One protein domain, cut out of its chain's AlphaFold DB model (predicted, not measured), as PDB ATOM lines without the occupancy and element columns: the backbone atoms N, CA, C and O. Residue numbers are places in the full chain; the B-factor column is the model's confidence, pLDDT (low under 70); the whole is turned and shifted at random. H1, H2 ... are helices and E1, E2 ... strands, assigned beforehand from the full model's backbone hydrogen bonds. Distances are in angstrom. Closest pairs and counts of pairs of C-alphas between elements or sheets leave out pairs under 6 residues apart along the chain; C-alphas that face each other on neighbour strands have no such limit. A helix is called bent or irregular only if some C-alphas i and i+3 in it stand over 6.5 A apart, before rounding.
ATOM      1  N   ILE A  36     157.907 148.253 288.222       97.00
ATOM      2  CA  ILE A  36     157.717 146.841 288.573       97.00
ATOM      3  C   ILE A  36     158.443 145.934 287.582       97.00
ATOM      4  O   ILE A  36     158.229 145.997 286.372       97.00
ATOM      5  N   GLU A  37     159.246 145.016 288.113       96.06
ATOM      6  CA  GLU A  37     159.796 143.893 287.358       96.06
ATOM      7  C   GLU A  37     158.865 142.678 287.431       96.06
ATOM      8  O   GLU A  37     158.400 142.293 288.503       96.06
ATOM      9  N   ILE A  38     158.628 142.010 286.308       95.56
ATOM     10  CA  ILE A  38     157.814 140.802 286.230       95.56
ATOM     11  C   ILE A  38     158.720 139.581 286.078       95.56
ATOM     12  O   ILE A  38     159.641 139.519 285.259       95.56
ATOM     13  N   LYS A  39     158.452 138.556 286.893       94.56
ATOM     14  CA  LYS A  39     159.087 137.242 286.766       94.56
ATOM     15  C   LYS A  39     158.026 136.162 286.769       94.56
ATOM     16  O   LYS A  39     157.245 136.038 287.712       94.56
ATOM     17  N   THR A  40     158.021 135.359 285.714       94.75
ATOM     18  CA  THR A  40     157.072 134.264 285.540       94.75
ATOM     19  C   THR A  40     157.801 132.923 285.571       94.75
ATOM     20  O   THR A  40     158.952 132.811 285.149       94.75
ATOM     21  N   SER A  41     157.173 131.885 286.125       95.06
ATOM     22  CA  SER A  41     157.724 130.526 286.087       95.06
ATOM     23  C   SER A  41     156.637 129.472 286.237       95.06
ATOM     24  O   SER A  41     155.730 129.622 287.051       95.06
ATOM     25  N   SER A  42     156.760 128.353 285.527       95.12
ATOM     26  CA  SER A  42     155.893 127.192 285.752       95.12
ATOM     27  C   SER A  42     156.264 126.375 287.005       95.12
ATOM     28  O   SER A  42     155.538 125.459 287.406       95.12
ATOM     29  N   GLN A  43     157.397 126.703 287.637       93.06
ATOM     30  CA  GLN A  43     157.859 126.098 288.886       93.06
ATOM     31  C   GLN A  43     157.297 126.842 290.110       93.06
ATOM     32  O   GLN A  43     156.644 127.871 289.989       93.06
ATOM     33  N   ASN A  44     157.587 126.344 291.315       89.69
ATOM     34  CA  ASN A  44     157.079 126.903 292.579       89.69
ATOM     35  C   ASN A  44     157.844 128.140 293.095       89.69
ATOM     36  O   ASN A  44     157.597 128.585 294.219       89.69
ATOM     37  N   LYS A  45     158.792 128.661 292.309       90.06
ATOM     38  CA  LYS A  45     159.645 129.822 292.606       90.06
ATOM     39  C   LYS A  45     159.842 130.650 291.339       90.06
ATOM     40  O   LYS A  45     159.537 130.174 290.249       90.06
ATOM     41  N   ILE A  46     160.359 131.866 291.479       93.19
ATOM     42  CA  ILE A  46     160.820 132.679 290.347       93.19
ATOM     43  C   ILE A  46     162.337 132.591 290.184       93.19
ATOM     44  O   ILE A  46     163.066 132.311 291.138       93.19
ATOM     45  N   PHE A  47     162.794 132.861 288.966       91.81
ATOM     46  CA  PHE A  47     164.202 132.843 288.590       91.81
ATOM     47  C   PHE A  47     164.557 134.161 287.918       91.81
ATOM     48  O   PHE A  47     163.737 134.741 287.207       91.81
ATOM     49  N   GLY A  48     165.774 134.625 288.157       86.94
ATOM     50  CA  GLY A  48     166.371 135.747 287.453       86.94
ATOM     51  C   GLY A  48     167.460 135.250 286.513       86.94
ATOM     52  O   GLY A  48     167.863 134.086 286.551       86.94
ATOM     53  N   ASN A  49     168.003 136.154 285.707       84.31
ATOM     54  CA  ASN A  49     169.231 135.868 284.969       84.31
ATOM     55  C   ASN A  49     170.405 135.740 285.949       84.31
ATOM     56  O   ASN A  49     170.381 136.335 287.030       84.31
ATOM     57  N   ARG A  50     171.468 135.015 285.579       78.69
ATOM     58  CA  ARG A  50     172.680 134.849 286.411       78.69
ATOM     59  C   ARG A  50     173.214 136.184 286.937       78.69
ATOM     60  O   ARG A  50     173.622 136.271 288.093       78.69
ATOM     61  N   SER A  51     173.151 137.225 286.106       76.06
ATOM     62  CA  SER A  51     173.620 138.574 286.429       76.06
ATOM     63  C   SER A  51     172.955 139.176 287.667       76.06
ATOM     64  O   SER A  51     173.545 140.055 288.288       76.06
ATOM     65  N   TYR A  52     171.762 138.724 288.056       72.12
ATOM     66  CA  TYR A  52     171.055 139.229 289.234       72.12
ATOM     67  C   TYR A  52     171.776 138.915 290.544       72.12
ATOM     68  O   TYR A  52     171.789 139.760 291.424       72.12
ATOM     69  N   GLY A  53     172.418 137.746 290.646       66.69
ATOM     70  CA  GLY A  53     173.185 137.357 291.835       66.69
ATOM     71  C   GLY A  53     174.676 137.688 291.752       66.69
ATOM     72  O   GLY A  53     175.466 137.174 292.542       66.69
ATOM     73  N   GLN A  54     175.091 138.479 290.759       73.56
ATOM     74  CA  GLN A  54     176.463 138.962 290.628       73.56
ATOM     75  C   GLN A  54     176.513 140.425 291.056       73.56
ATOM     76  O   GLN A  54     175.853 141.258 290.426       73.56
ATOM     77  N   LYS A  55     177.332 140.728 292.081       63.12
ATOM     78  CA  LYS A  55     177.571 142.097 292.564       63.12
ATOM     79  C   LYS A  55     177.798 143.038 291.387       63.12
ATOM     80  O   LYS A  55     178.499 142.693 290.434       63.12
ATOM     81  N   ASN A  56     177.197 144.221 291.461       55.53
ATOM     82  CA  ASN A  56     177.356 145.222 290.420       55.53
ATOM     83  C   ASN A  56     178.836 145.582 290.257       55.53
ATOM     84  O   ASN A  56     179.435 146.172 291.149       55.53
ATOM     85  N   SER A  57     179.432 145.181 289.132       52.66
ATOM     86  CA  SER A  57     180.719 145.709 288.698       52.66
ATOM     87  C   SER A  57     180.495 147.089 288.078       52.66
ATOM     88  O   SER A  57     179.392 147.406 287.630       52.66
ATOM     89  N   GLN A  64     168.108 148.163 287.017       82.62
ATOM     90  CA  GLN A  64     168.324 147.951 288.448       82.62
ATOM     91  C   GLN A  64     167.771 146.582 288.872       82.62
ATOM     92  O   GLN A  64     166.690 146.171 288.455       82.62
ATOM     93  N   LYS A  65     168.505 145.860 289.720       84.50
ATOM     94  CA  LYS A  65     168.148 144.495 290.170       84.50
ATOM     95  C   LYS A  65     167.459 144.465 291.540       84.50
ATOM     96  O   LYS A  65     167.237 143.390 292.084       84.50
ATOM     97  N   TYR A  66     167.173 145.639 292.095       91.25
ATOM     98  CA  TYR A  66     166.337 145.832 293.276       91.25
ATOM     99  C   TYR A  66     165.068 146.598 292.884       91.25
ATOM    100  O   TYR A  66     165.027 147.179 291.795       91.25
ATOM    101  N   GLY A  67     164.039 146.583 293.724       95.31
ATOM    102  CA  GLY A  67     162.774 147.289 293.488       95.31
ATOM    103  C   GLY A  67     161.559 146.382 293.642       95.31
ATOM    104  O   GLY A  67     161.663 145.289 294.203       95.31
ATOM    105  N   TYR A  68     160.410 146.810 293.121       97.44
ATOM    106  CA  TYR A  68     159.190 146.006 293.153       97.44
ATOM    107  C   TYR A  68     159.212 144.871 292.126       97.44
ATOM    108  O   TYR A  68     159.579 145.056 290.966       97.44
ATOM    109  N   TYR A  69     158.780 143.689 292.563       97.25
ATOM    110  CA  TYR A  69     158.650 142.490 291.747       97.25
ATOM    111  C   TYR A  69     157.230 141.941 291.801       97.25
ATOM    112  O   TYR A  69     156.679 141.726 292.879       97.25
ATOM    113  N   LEU A  70     156.684 141.621 290.629       97.44
ATOM    114  CA  LEU A  70     155.480 140.821 290.454       97.44
ATOM    115  C   LEU A  70     155.879 139.406 290.011       97.44
ATOM    116  O   LEU A  70     156.328 139.165 288.888       97.44
ATOM    117  N   ALA A  71     155.724 138.459 290.931       97.19
ATOM    118  CA  ALA A  71     156.059 137.055 290.763       97.19
ATOM    119  C   ALA A  71     154.809 136.251 290.390       97.19
ATOM    120  O   ALA A  71     153.870 136.180 291.181       97.19
ATOM    121  N   ILE A  72     154.804 135.612 289.219       96.94
ATOM    122  CA  ILE A  72     153.650 134.850 288.718       96.94
ATOM    123  C   ILE A  72     154.061 133.397 288.476       96.94
ATOM    124  O   ILE A  72     154.824 133.097 287.557       96.94
ATOM    125  N   ASN A  73     153.531 132.478 289.284       97.00
ATOM    126  CA  ASN A  73     153.677 131.047 289.047       97.00
ATOM    127  C   ASN A  73     152.444 130.485 288.348       97.00
ATOM    128  O   ASN A  73     151.316 130.761 288.758       97.00
ATOM    129  N   PHE A  74     152.658 129.661 287.330       96.69
ATOM    130  CA  PHE A  74     151.594 129.082 286.513       96.69
ATOM    131  C   PHE A  74     151.813 127.579 286.291       96.69
ATOM    132  O   PHE A  74     152.828 127.000 286.684       96.69
ATOM    133  N   GLU A  75     150.821 126.890 285.752       96.62
ATOM    134  CA  GLU A  75     150.992 125.521 285.273       96.62
ATOM    135  C   GLU A  75     151.863 125.498 284.024       96.62
ATOM    136  O   GLU A  75     151.886 126.436 283.238       96.62
ATOM    137  N   LYS A  76     152.626 124.429 283.828       95.12
ATOM    138  CA  LYS A  76     153.403 124.304 282.601       95.12
ATOM    139  C   LYS A  76     152.442 124.085 281.432       95.12
ATOM    140  O   LYS A  76     151.525 123.276 281.546       95.12
ATOM    141  N   TYR A  77     152.676 124.789 280.328       94.50
ATOM    142  CA  TYR A  77     151.993 124.493 279.076       94.50
ATOM    143  C   TYR A  77     152.461 123.132 278.562       94.50
ATOM    144  O   TYR A  77     153.661 122.918 278.371       94.50
ATOM    145  N   GLU A  78     151.517 122.229 278.336       95.19
ATOM    146  CA  GLU A  78     151.752 120.901 277.773       95.19
ATOM    147  C   GLU A  78     150.613 120.571 276.803       95.19
ATOM    148  O   GLU A  78     149.542 121.162 276.885       95.19
ATOM    149  N   VAL A  79     150.805 119.620 275.882       95.56
ATOM    150  CA  VAL A  79     149.730 119.215 274.948       95.56
ATOM    151  C   VAL A  79     148.492 118.721 275.711       95.56
ATOM    152  O   VAL A  79     147.364 118.969 275.299       95.56
ATOM    153  N   SER A  80     148.707 118.074 276.858       95.25
ATOM    154  CA  SER A  80     147.673 117.642 277.806       95.25
ATOM    155  C   SER A  80     147.079 118.777 278.653       95.25
ATOM    156  O   SER A  80     146.034 118.577 279.267       95.25
ATOM    157  N   ASN A  81     147.719 119.949 278.702       93.31
ATOM    158  CA  ASN A  81     147.253 121.142 279.411       93.31
ATOM    159  C   ASN A  81     147.434 122.403 278.538       93.31
ATOM    160  O   ASN A  81     148.342 123.208 278.784       93.31
ATOM    161  N   PRO A  82     146.594 122.576 277.500       93.69
ATOM    162  CA  PRO A  82     146.717 123.689 276.559       93.69
ATOM    163  C   PRO A  82     146.306 125.040 277.169       93.69
ATOM    164  O   PRO A  82     146.598 126.094 276.606       93.69
ATOM    165  N   THR A  83     145.636 125.027 278.323       95.06
ATOM    166  CA  THR A  83     145.137 126.216 279.026       95.06
ATOM    167  C   THR A  83     145.672 126.244 280.462       95.06
ATOM    168  O   THR A  83     144.900 126.042 281.406       95.06
ATOM    169  N   PRO A  84     146.988 126.460 280.660       95.00
ATOM    170  CA  PRO A  84     147.582 126.434 281.988       95.00
ATOM    171  C   PRO A  84     146.986 127.519 282.886       95.00
ATOM    172  O   PRO A  84     146.854 128.679 282.493       95.00
ATOM    173  N   SER A  85     146.673 127.149 284.124       95.50
ATOM    174  CA  SER A  85     146.153 128.087 285.119       95.50
ATOM    175  C   SER A  85     147.271 128.814 285.868       95.50
ATOM    176  O   SER A  85     148.360 128.279 286.092       95.50
ATOM    177  N   ILE A  86     146.986 130.032 286.337       96.44
ATOM    178  CA  ILE A  86     147.830 130.698 287.333       96.44
ATOM    179  C   ILE A  86     147.692 129.938 288.657       96.44
ATOM    180  O   ILE A  86     146.582 129.692 289.132       96.44
ATOM    181  N   LYS A  87     148.826 129.588 289.265       97.00
ATOM    182  CA  LYS A  87     148.904 128.944 290.585       97.00
ATOM    183  C   LYS A  87     149.030 129.970 291.698       97.00
ATOM    184  O   LYS A  87     148.439 129.819 292.763       97.00
ATOM    185  N   ARG A  88     149.861 130.992 291.474       97.00
ATOM    186  CA  ARG A  88     150.236 131.956 292.506       97.00
ATOM    187  C   ARG A  88     150.646 133.291 291.910       97.00
ATOM    188  O   ARG A  88     151.389 133.319 290.934       97.00
ATOM    189  N   ILE A  89     150.244 134.376 292.562       97.56
ATOM    190  CA  ILE A  89     150.782 135.715 292.326       97.56
ATOM    191  C   ILE A  89     151.304 136.249 293.653       97.56
ATOM    192  O   ILE A  89     150.575 136.257 294.650       97.56
ATOM    193  N   LYS A  90     152.563 136.691 293.674       97.88
ATOM    194  CA  LYS A  90     153.135 137.435 294.796       97.88
ATOM    195  C   LYS A  90     153.682 138.782 294.337       97.88
ATOM    196  O   LYS A  90     154.122 138.909 293.197       97.88
ATOM    197  N   PHE A  91     153.689 139.759 295.234       98.06
ATOM    198  CA  PHE A  91     154.205 141.097 294.970       98.06
ATOM    199  C   PHE A  91     154.975 141.640 296.170       98.06
ATOM    200  O   PHE A  91     154.566 141.430 297.313       98.06
ATOM    201  N   GLY A  92     156.080 142.337 295.928       97.62
ATOM    202  CA  GLY A  92     156.851 142.969 296.995       97.62
ATOM    203  C   GLY A  92     158.186 143.523 296.523       97.62
ATOM    204  O   GLY A  92     158.513 143.444 295.342       97.62
ATOM    205  N   TRP A  93     158.941 144.090 297.458       96.88
ATOM    206  CA  TRP A  93     160.275 144.624 297.204       96.88
ATOM    207  C   TRP A  93     161.328 143.522 297.327       96.88
ATOM    208  O   TRP A  93     161.317 142.776 298.306       96.88
ATOM    209  N   LEU A  94     162.249 143.441 296.368       95.56
ATOM    210  CA  LEU A  94     163.435 142.587 296.452       95.56
ATOM    211  C   LEU A  94     164.697 143.432 296.333       95.56
ATOM    212  O   LEU A  94     164.764 144.360 295.527       95.56
ATOM    213  N   ASP A  95     165.714 143.060 297.097       92.62
ATOM    214  CA  ASP A  95     167.049 143.632 297.031       92.62
ATOM    215  C   ASP A  95     167.952 142.789 296.129       92.62
ATOM    216  O   ASP A  95     167.742 141.595 295.921       92.62
ATOM    217  N   HIS A  96     169.037 143.388 295.634       87.75
ATOM    218  CA  HIS A  96     170.039 142.657 294.851       87.75
ATOM    219  C   HIS A  96     170.567 141.420 295.598       87.75
ATOM    220  O   HIS A  96     170.773 140.369 294.998       87.75
ATOM    221  N   ASN A  97     170.777 141.548 296.912       88.44
ATOM    222  CA  ASN A  97     171.359 140.493 297.744       88.44
ATOM    223  C   ASN A  97     170.418 139.300 297.971       88.44
ATOM    224  O   ASN A  97     170.885 138.259 298.430       88.44
ATOM    225  N   ASP A  98     169.136 139.431 297.620       91.81
ATOM    226  CA  ASP A  98     168.173 138.332 297.714       91.81
ATOM    227  C   ASP A  98     168.387 137.297 296.592       91.81
ATOM    228  O   ASP A  98     167.975 136.134 296.671       91.81
ATOM    229  N   TRP A  99     169.062 137.705 295.514       90.19
ATOM    230  CA  TRP A  99     169.352 136.857 294.368       90.19
ATOM    231  C   TRP A  99     170.665 136.101 294.548       90.19
ATOM    232  O   TRP A  99     171.738 136.673 294.732       90.19
ATOM    233  N   LYS A 100     170.603 134.781 294.391       87.38
ATOM    234  CA  LYS A 100     171.763 133.886 294.431       87.38
ATOM    235  C   LYS A 100     172.060 133.382 293.028       87.38
ATOM    236  O   LYS A 100     171.253 132.662 292.439       87.38
ATOM    237  N   ALA A 101     173.209 133.766 292.476       82.12
ATOM    238  CA  ALA A 101     173.663 133.235 291.195       82.12
ATOM    239  C   ALA A 101     173.989 131.742 291.331       82.12
ATOM    240  O   ALA A 101     174.524 131.302 292.351       82.12
ATOM    241  N   GLN A 102     173.686 130.957 290.299       77.62
ATOM    242  CA  GLN A 102     174.055 129.547 290.285       77.62
ATOM    243  C   GLN A 102     175.585 129.382 290.335       77.62
ATOM    244  O   GLN A 102     176.319 130.038 289.595       77.62
ATOM    245  N   VAL A 103     176.055 128.473 291.199       71.62
ATOM    246  CA  VAL A 103     177.490 128.222 291.441       71.62
ATOM    247  C   VAL A 103     178.193 127.694 290.186       71.62
ATOM    248  O   VAL A 103     179.300 128.119 289.869       71.62
ATOM    249  N   ALA A 104     177.539 126.799 289.438       73.38
ATOM    250  CA  ALA A 104     178.097 126.223 288.217       73.38
ATOM    251  C   ALA A 104     178.434 127.317 287.190       73.38
ATOM    252  O   ALA A 104     177.599 128.173 286.898       73.38
ATOM    253  N   ALA A 105     179.630 127.275 286.599       60.44
ATOM    254  CA  ALA A 105     180.096 128.276 285.630       60.44
ATOM    255  C   ALA A 105     179.185 128.405 284.390       60.44
ATOM    256  O   ALA A 105     179.070 129.484 283.823       60.44
ATOM    257  N   THR A 106     178.469 127.337 284.027       66.50
ATOM    258  CA  THR A 106     177.519 127.296 282.900       66.50
ATOM    259  C   THR A 106     176.086 127.697 283.269       66.50
ATOM    260  O   THR A 106     175.243 127.835 282.387       66.50
ATOM    261  N   GLY A 107     175.781 127.888 284.557       66.00
ATOM    262  CA  GLY A 107     174.435 128.233 285.020       66.00
ATOM    263  C   GLY A 107     173.979 129.604 284.521       66.00
ATOM    264  O   GLY A 107     174.619 130.616 284.806       66.00
ATOM    265  N   GLN A 108     172.865 129.659 283.795       76.81
ATOM    266  CA  GLN A 108     172.320 130.913 283.251       76.81
ATOM    267  C   GLN A 108     171.345 131.617 284.203       76.81
ATOM    268  O   GLN A 108     170.985 132.771 283.965       76.81
ATOM    269  N   ASN A 109     170.979 130.968 285.311       84.00
ATOM    270  CA  ASN A 109     169.933 131.438 286.211       84.00
ATOM    271  C   ASN A 109     170.483 131.918 287.560       84.00
ATOM    272  O   ASN A 109     171.557 131.523 288.024       84.00
ATOM    273  N   SER A 110     169.692 132.759 288.212       85.69
ATOM    274  CA  SER A 110     169.765 133.047 289.638       85.69
ATOM    275  C   SER A 110     168.449 132.661 290.306       85.69
ATOM    276  O   SER A 110     167.378 132.685 289.693       85.69
ATOM    277  N   THR A 111     168.535 132.278 291.572       90.75
ATOM    278  CA  THR A 111     167.383 131.910 292.395       90.75
ATOM    279  C   THR A 111     167.235 132.889 293.532       90.75
ATOM    280  O   THR A 111     168.235 133.288 294.126       90.75
ATOM    281  N   LEU A 112     165.996 133.200 293.887       91.75
ATOM    282  CA  LEU A 112     165.730 133.929 295.113       91.75
ATOM    283  C   LEU A 112     166.046 133.053 296.330       91.75
ATOM    284  O   LEU A 112     165.777 131.842 296.327       91.75
ATOM    285  N   ASP A 113     166.620 133.647 297.369       90.56
ATOM    286  CA  ASP A 113     166.735 132.978 298.653       90.56
ATOM    287  C   ASP A 113     165.347 132.670 299.258       90.56
ATOM    288  O   ASP A 113     164.313 133.217 298.862       90.56
ATOM    289  N   ASN A 114     165.308 131.716 300.192       91.62
ATOM    290  CA  ASN A 114     164.046 131.264 300.772       91.62
ATOM    291  C   ASN A 114     163.391 132.326 301.666       91.62
ATOM    292  O   ASN A 114     162.166 132.350 301.735       91.62
ATOM    293  N   ASP A 115     164.175 133.168 302.339       93.69
ATOM    294  CA  ASP A 115     163.668 134.195 303.247       93.69
ATOM    295  C   ASP A 115     162.948 135.289 302.449       93.69
ATOM    296  O   ASP A 115     161.755 135.525 302.650       93.69
ATOM    297  N   ALA A 116     163.601 135.826 301.417       94.12
ATOM    298  CA  ALA A 116     163.002 136.786 300.501       94.12
ATOM    299  C   ALA A 116     161.753 136.222 299.803       94.12
ATOM    300  O   ALA A 116     160.715 136.888 299.733       94.12
ATOM    301  N   TRP A 117     161.793 134.962 299.347       93.81
ATOM    302  CA  TRP A 117     160.624 134.320 298.737       93.81
ATOM    303  C   TRP A 117     159.436 134.194 299.697       93.81
ATOM    304  O   TRP A 117     158.283 134.358 299.279       93.81
ATOM    305  N   ASN A 118     159.692 133.857 300.961       92.81
ATOM    306  CA  ASN A 118     158.649 133.567 301.939       92.81
ATOM    307  C   ASN A 118     158.120 134.820 302.643       92.81
ATOM    308  O   ASN A 118     156.942 134.830 302.997       92.81
ATOM    309  N   HIS A 119     158.945 135.857 302.805       95.06
ATOM    310  CA  HIS A 119     158.646 136.980 303.695       95.06
ATOM    311  C   HIS A 119     158.632 138.353 303.014       95.06
ATOM    312  O   HIS A 119     157.856 139.208 303.434       95.06
ATOM    313  N   LYS A 120     159.408 138.579 301.941       96.81
ATOM    314  CA  LYS A 120     159.417 139.880 301.237       96.81
ATOM    315  C   LYS A 120     158.329 140.013 300.168       96.81
ATOM    316  O   LYS A 120     157.900 141.119 299.849       96.81
ATOM    317  N   LEU A 121     157.857 138.891 299.621       96.50
ATOM    318  CA  LEU A 121     156.816 138.860 298.592       96.50
ATOM    319  C   LEU A 121     155.462 138.450 299.185       96.50
ATOM    320  O   LEU A 121     155.239 137.278 299.511       96.50
ATOM    321  N   LYS A 122     154.524 139.398 299.259       97.31
ATOM    322  CA  LYS A 122     153.160 139.171 299.749       97.31
ATOM    323  C   LYS A 122     152.359 138.351 298.744       97.31
ATOM    324  O   LYS A 122     152.343 138.661 297.556       97.31
ATOM    325  N   LEU A 123     151.662 137.322 299.224       97.19
ATOM    326  CA  LEU A 123     150.712 136.550 298.424       97.19
ATOM    327  C   LEU A 123     149.493 137.415 298.077       97.19
ATOM    328  O   LEU A 123     148.797 137.877 298.978       97.19
ATOM    329  N   LEU A 124     149.245 137.621 296.783       97.19
ATOM    330  CA  LEU A 124     148.063 138.327 296.273       97.19
ATOM    331  C   LEU A 124     146.996 137.358 295.756       97.19
ATOM    332  O   LEU A 124     145.807 137.631 295.857       97.19
ATOM    333  N   TYR A 125     147.428 136.220 295.217       97.19
ATOM    334  CA  TYR A 125     146.555 135.158 294.731       97.19
ATOM    335  C   TYR A 125     147.233 133.806 294.938       97.19
ATOM    336  O   TYR A 125     148.431 133.666 294.677       97.19
ATOM    337  N   GLY A 126     146.468 132.809 295.373       92.94
ATOM    338  CA  GLY A 126     146.917 131.430 295.508       92.94
ATOM    339  C   GLY A 126     145.742 130.472 295.367       92.94
ATOM    340  O   GLY A 126     144.672 130.739 295.911       92.94
ATOM    341  N   ARG A 127     145.965 129.388 294.627       83.31
ATOM    342  CA  ARG A 127     145.059 128.242 294.525       83.31
ATOM    343  C   ARG A 127     145.620 127.054 295.297       83.31
ATOM    344  O   ARG A 127     146.868 126.941 295.362       83.31
TER     345      ARG A 127
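What this domain is: This is residues 36 to 57 and 64 to 127 of the 127 residues of the protein "ScaI family restriction endonuclease" of Coriobacteriaceae bacterium (UniProt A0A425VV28). A strongly twisted wall of four strands, E1, E3, E4 and E7, has helix H2 standing up over E4; a small sheet, E2, E6 and E5, sits off the same side, near E1, with H1 over E5. The two sheets meet loosely, E2 being the strand nearest to E1. You find 86 printed residues with seven named strands and two named helices in the order E1 E2 H1 E3 E4 E5 E6 H2 E7. The larger sheet, E1 E3 E4 E7, is mixed, the smaller, E2 E6 E5, all antiparallel, and the class is mixed, helices and strands. The whole is compact, with a radius of gyration of the C-alphas of 13.6 A and spans of 43 by 30 by 20 A.

How they stand to each other: Begin at E1, residues 36 to 41, an edge strand parallel to E3, residues 67 to 74; N 39 and O 70 are 3.0 A apart, within hydrogen-bond range. E3 forms a hairpin with E4, residues 86 to 94, with N 71 and O 90 at 2.8 A. E4 bends by 50 degrees at residue 91. Its antiparallel neighbour E7, residues 121 to 126, is the other edge strand, with N 122 and O 91 at 2.8 A. Return to E2, residues 47 to 49: its C-alpha 47 is 7.0 A from that of Lys 39 in E1, their closest pair. E2 is antiparallel to E6, residues 109 to 112, with N 48 and O 110 at 2.9 A. E6 forms a hairpin with E5, residues 99 to 101, with N 100 and O 111 at 2.8 A. H1, residues 50 to 53, is on this small sheet, only just over E5 with 3 of its 4 C-alphas, at a height of 4.5 A over the sheet. H2, residues 114 to 120, is on the larger sheet over E4, at a height of 8.1 A, and stands up from it at 68 degrees; the closest C-alphas of the two are those of Lys 120 and Gly 92, 5.8 A apart. H1 and H2 are apart. In H2 every O i to N i+4 pair is within hydrogen-bond range; H1 is too short for such a pair.

Where its parts are: Find C-alpha 36 at (157.717, 146.841, 288.573); from there E1 runs 16.5 A to C-alpha 41. E2 spans 6.9 A and H1 6.0 A. E3 runs 22.5 A from C-alpha 67 at (162.774, 147.289, 293.488), and E4 21.6 A. E5 spans 6.5 A, E6 10.2 A and H2 9.8 A. H2 is neither bent nor irregular, but only just: C-alphas 117 and 120 are 6.2 A apart. E7 runs 12.8 A to C-alpha 126 at (146.917, 131.430, 295.508).

The domain as a whole: The two C-alphas farthest apart, those of Ser 57 and Ser 80, are 44.7 A apart. Residues 58 to 63 are not printed, and C-alphas 57 and 64 stand 12.6 A apart across this cut, in the link from H1 to E3. The link from E3 to E4 is long, with 11 residues. Mean pLDDT of the printed part is 89.1; residues 53, 55 to 57 and 105 to 107 are under 70 in this model.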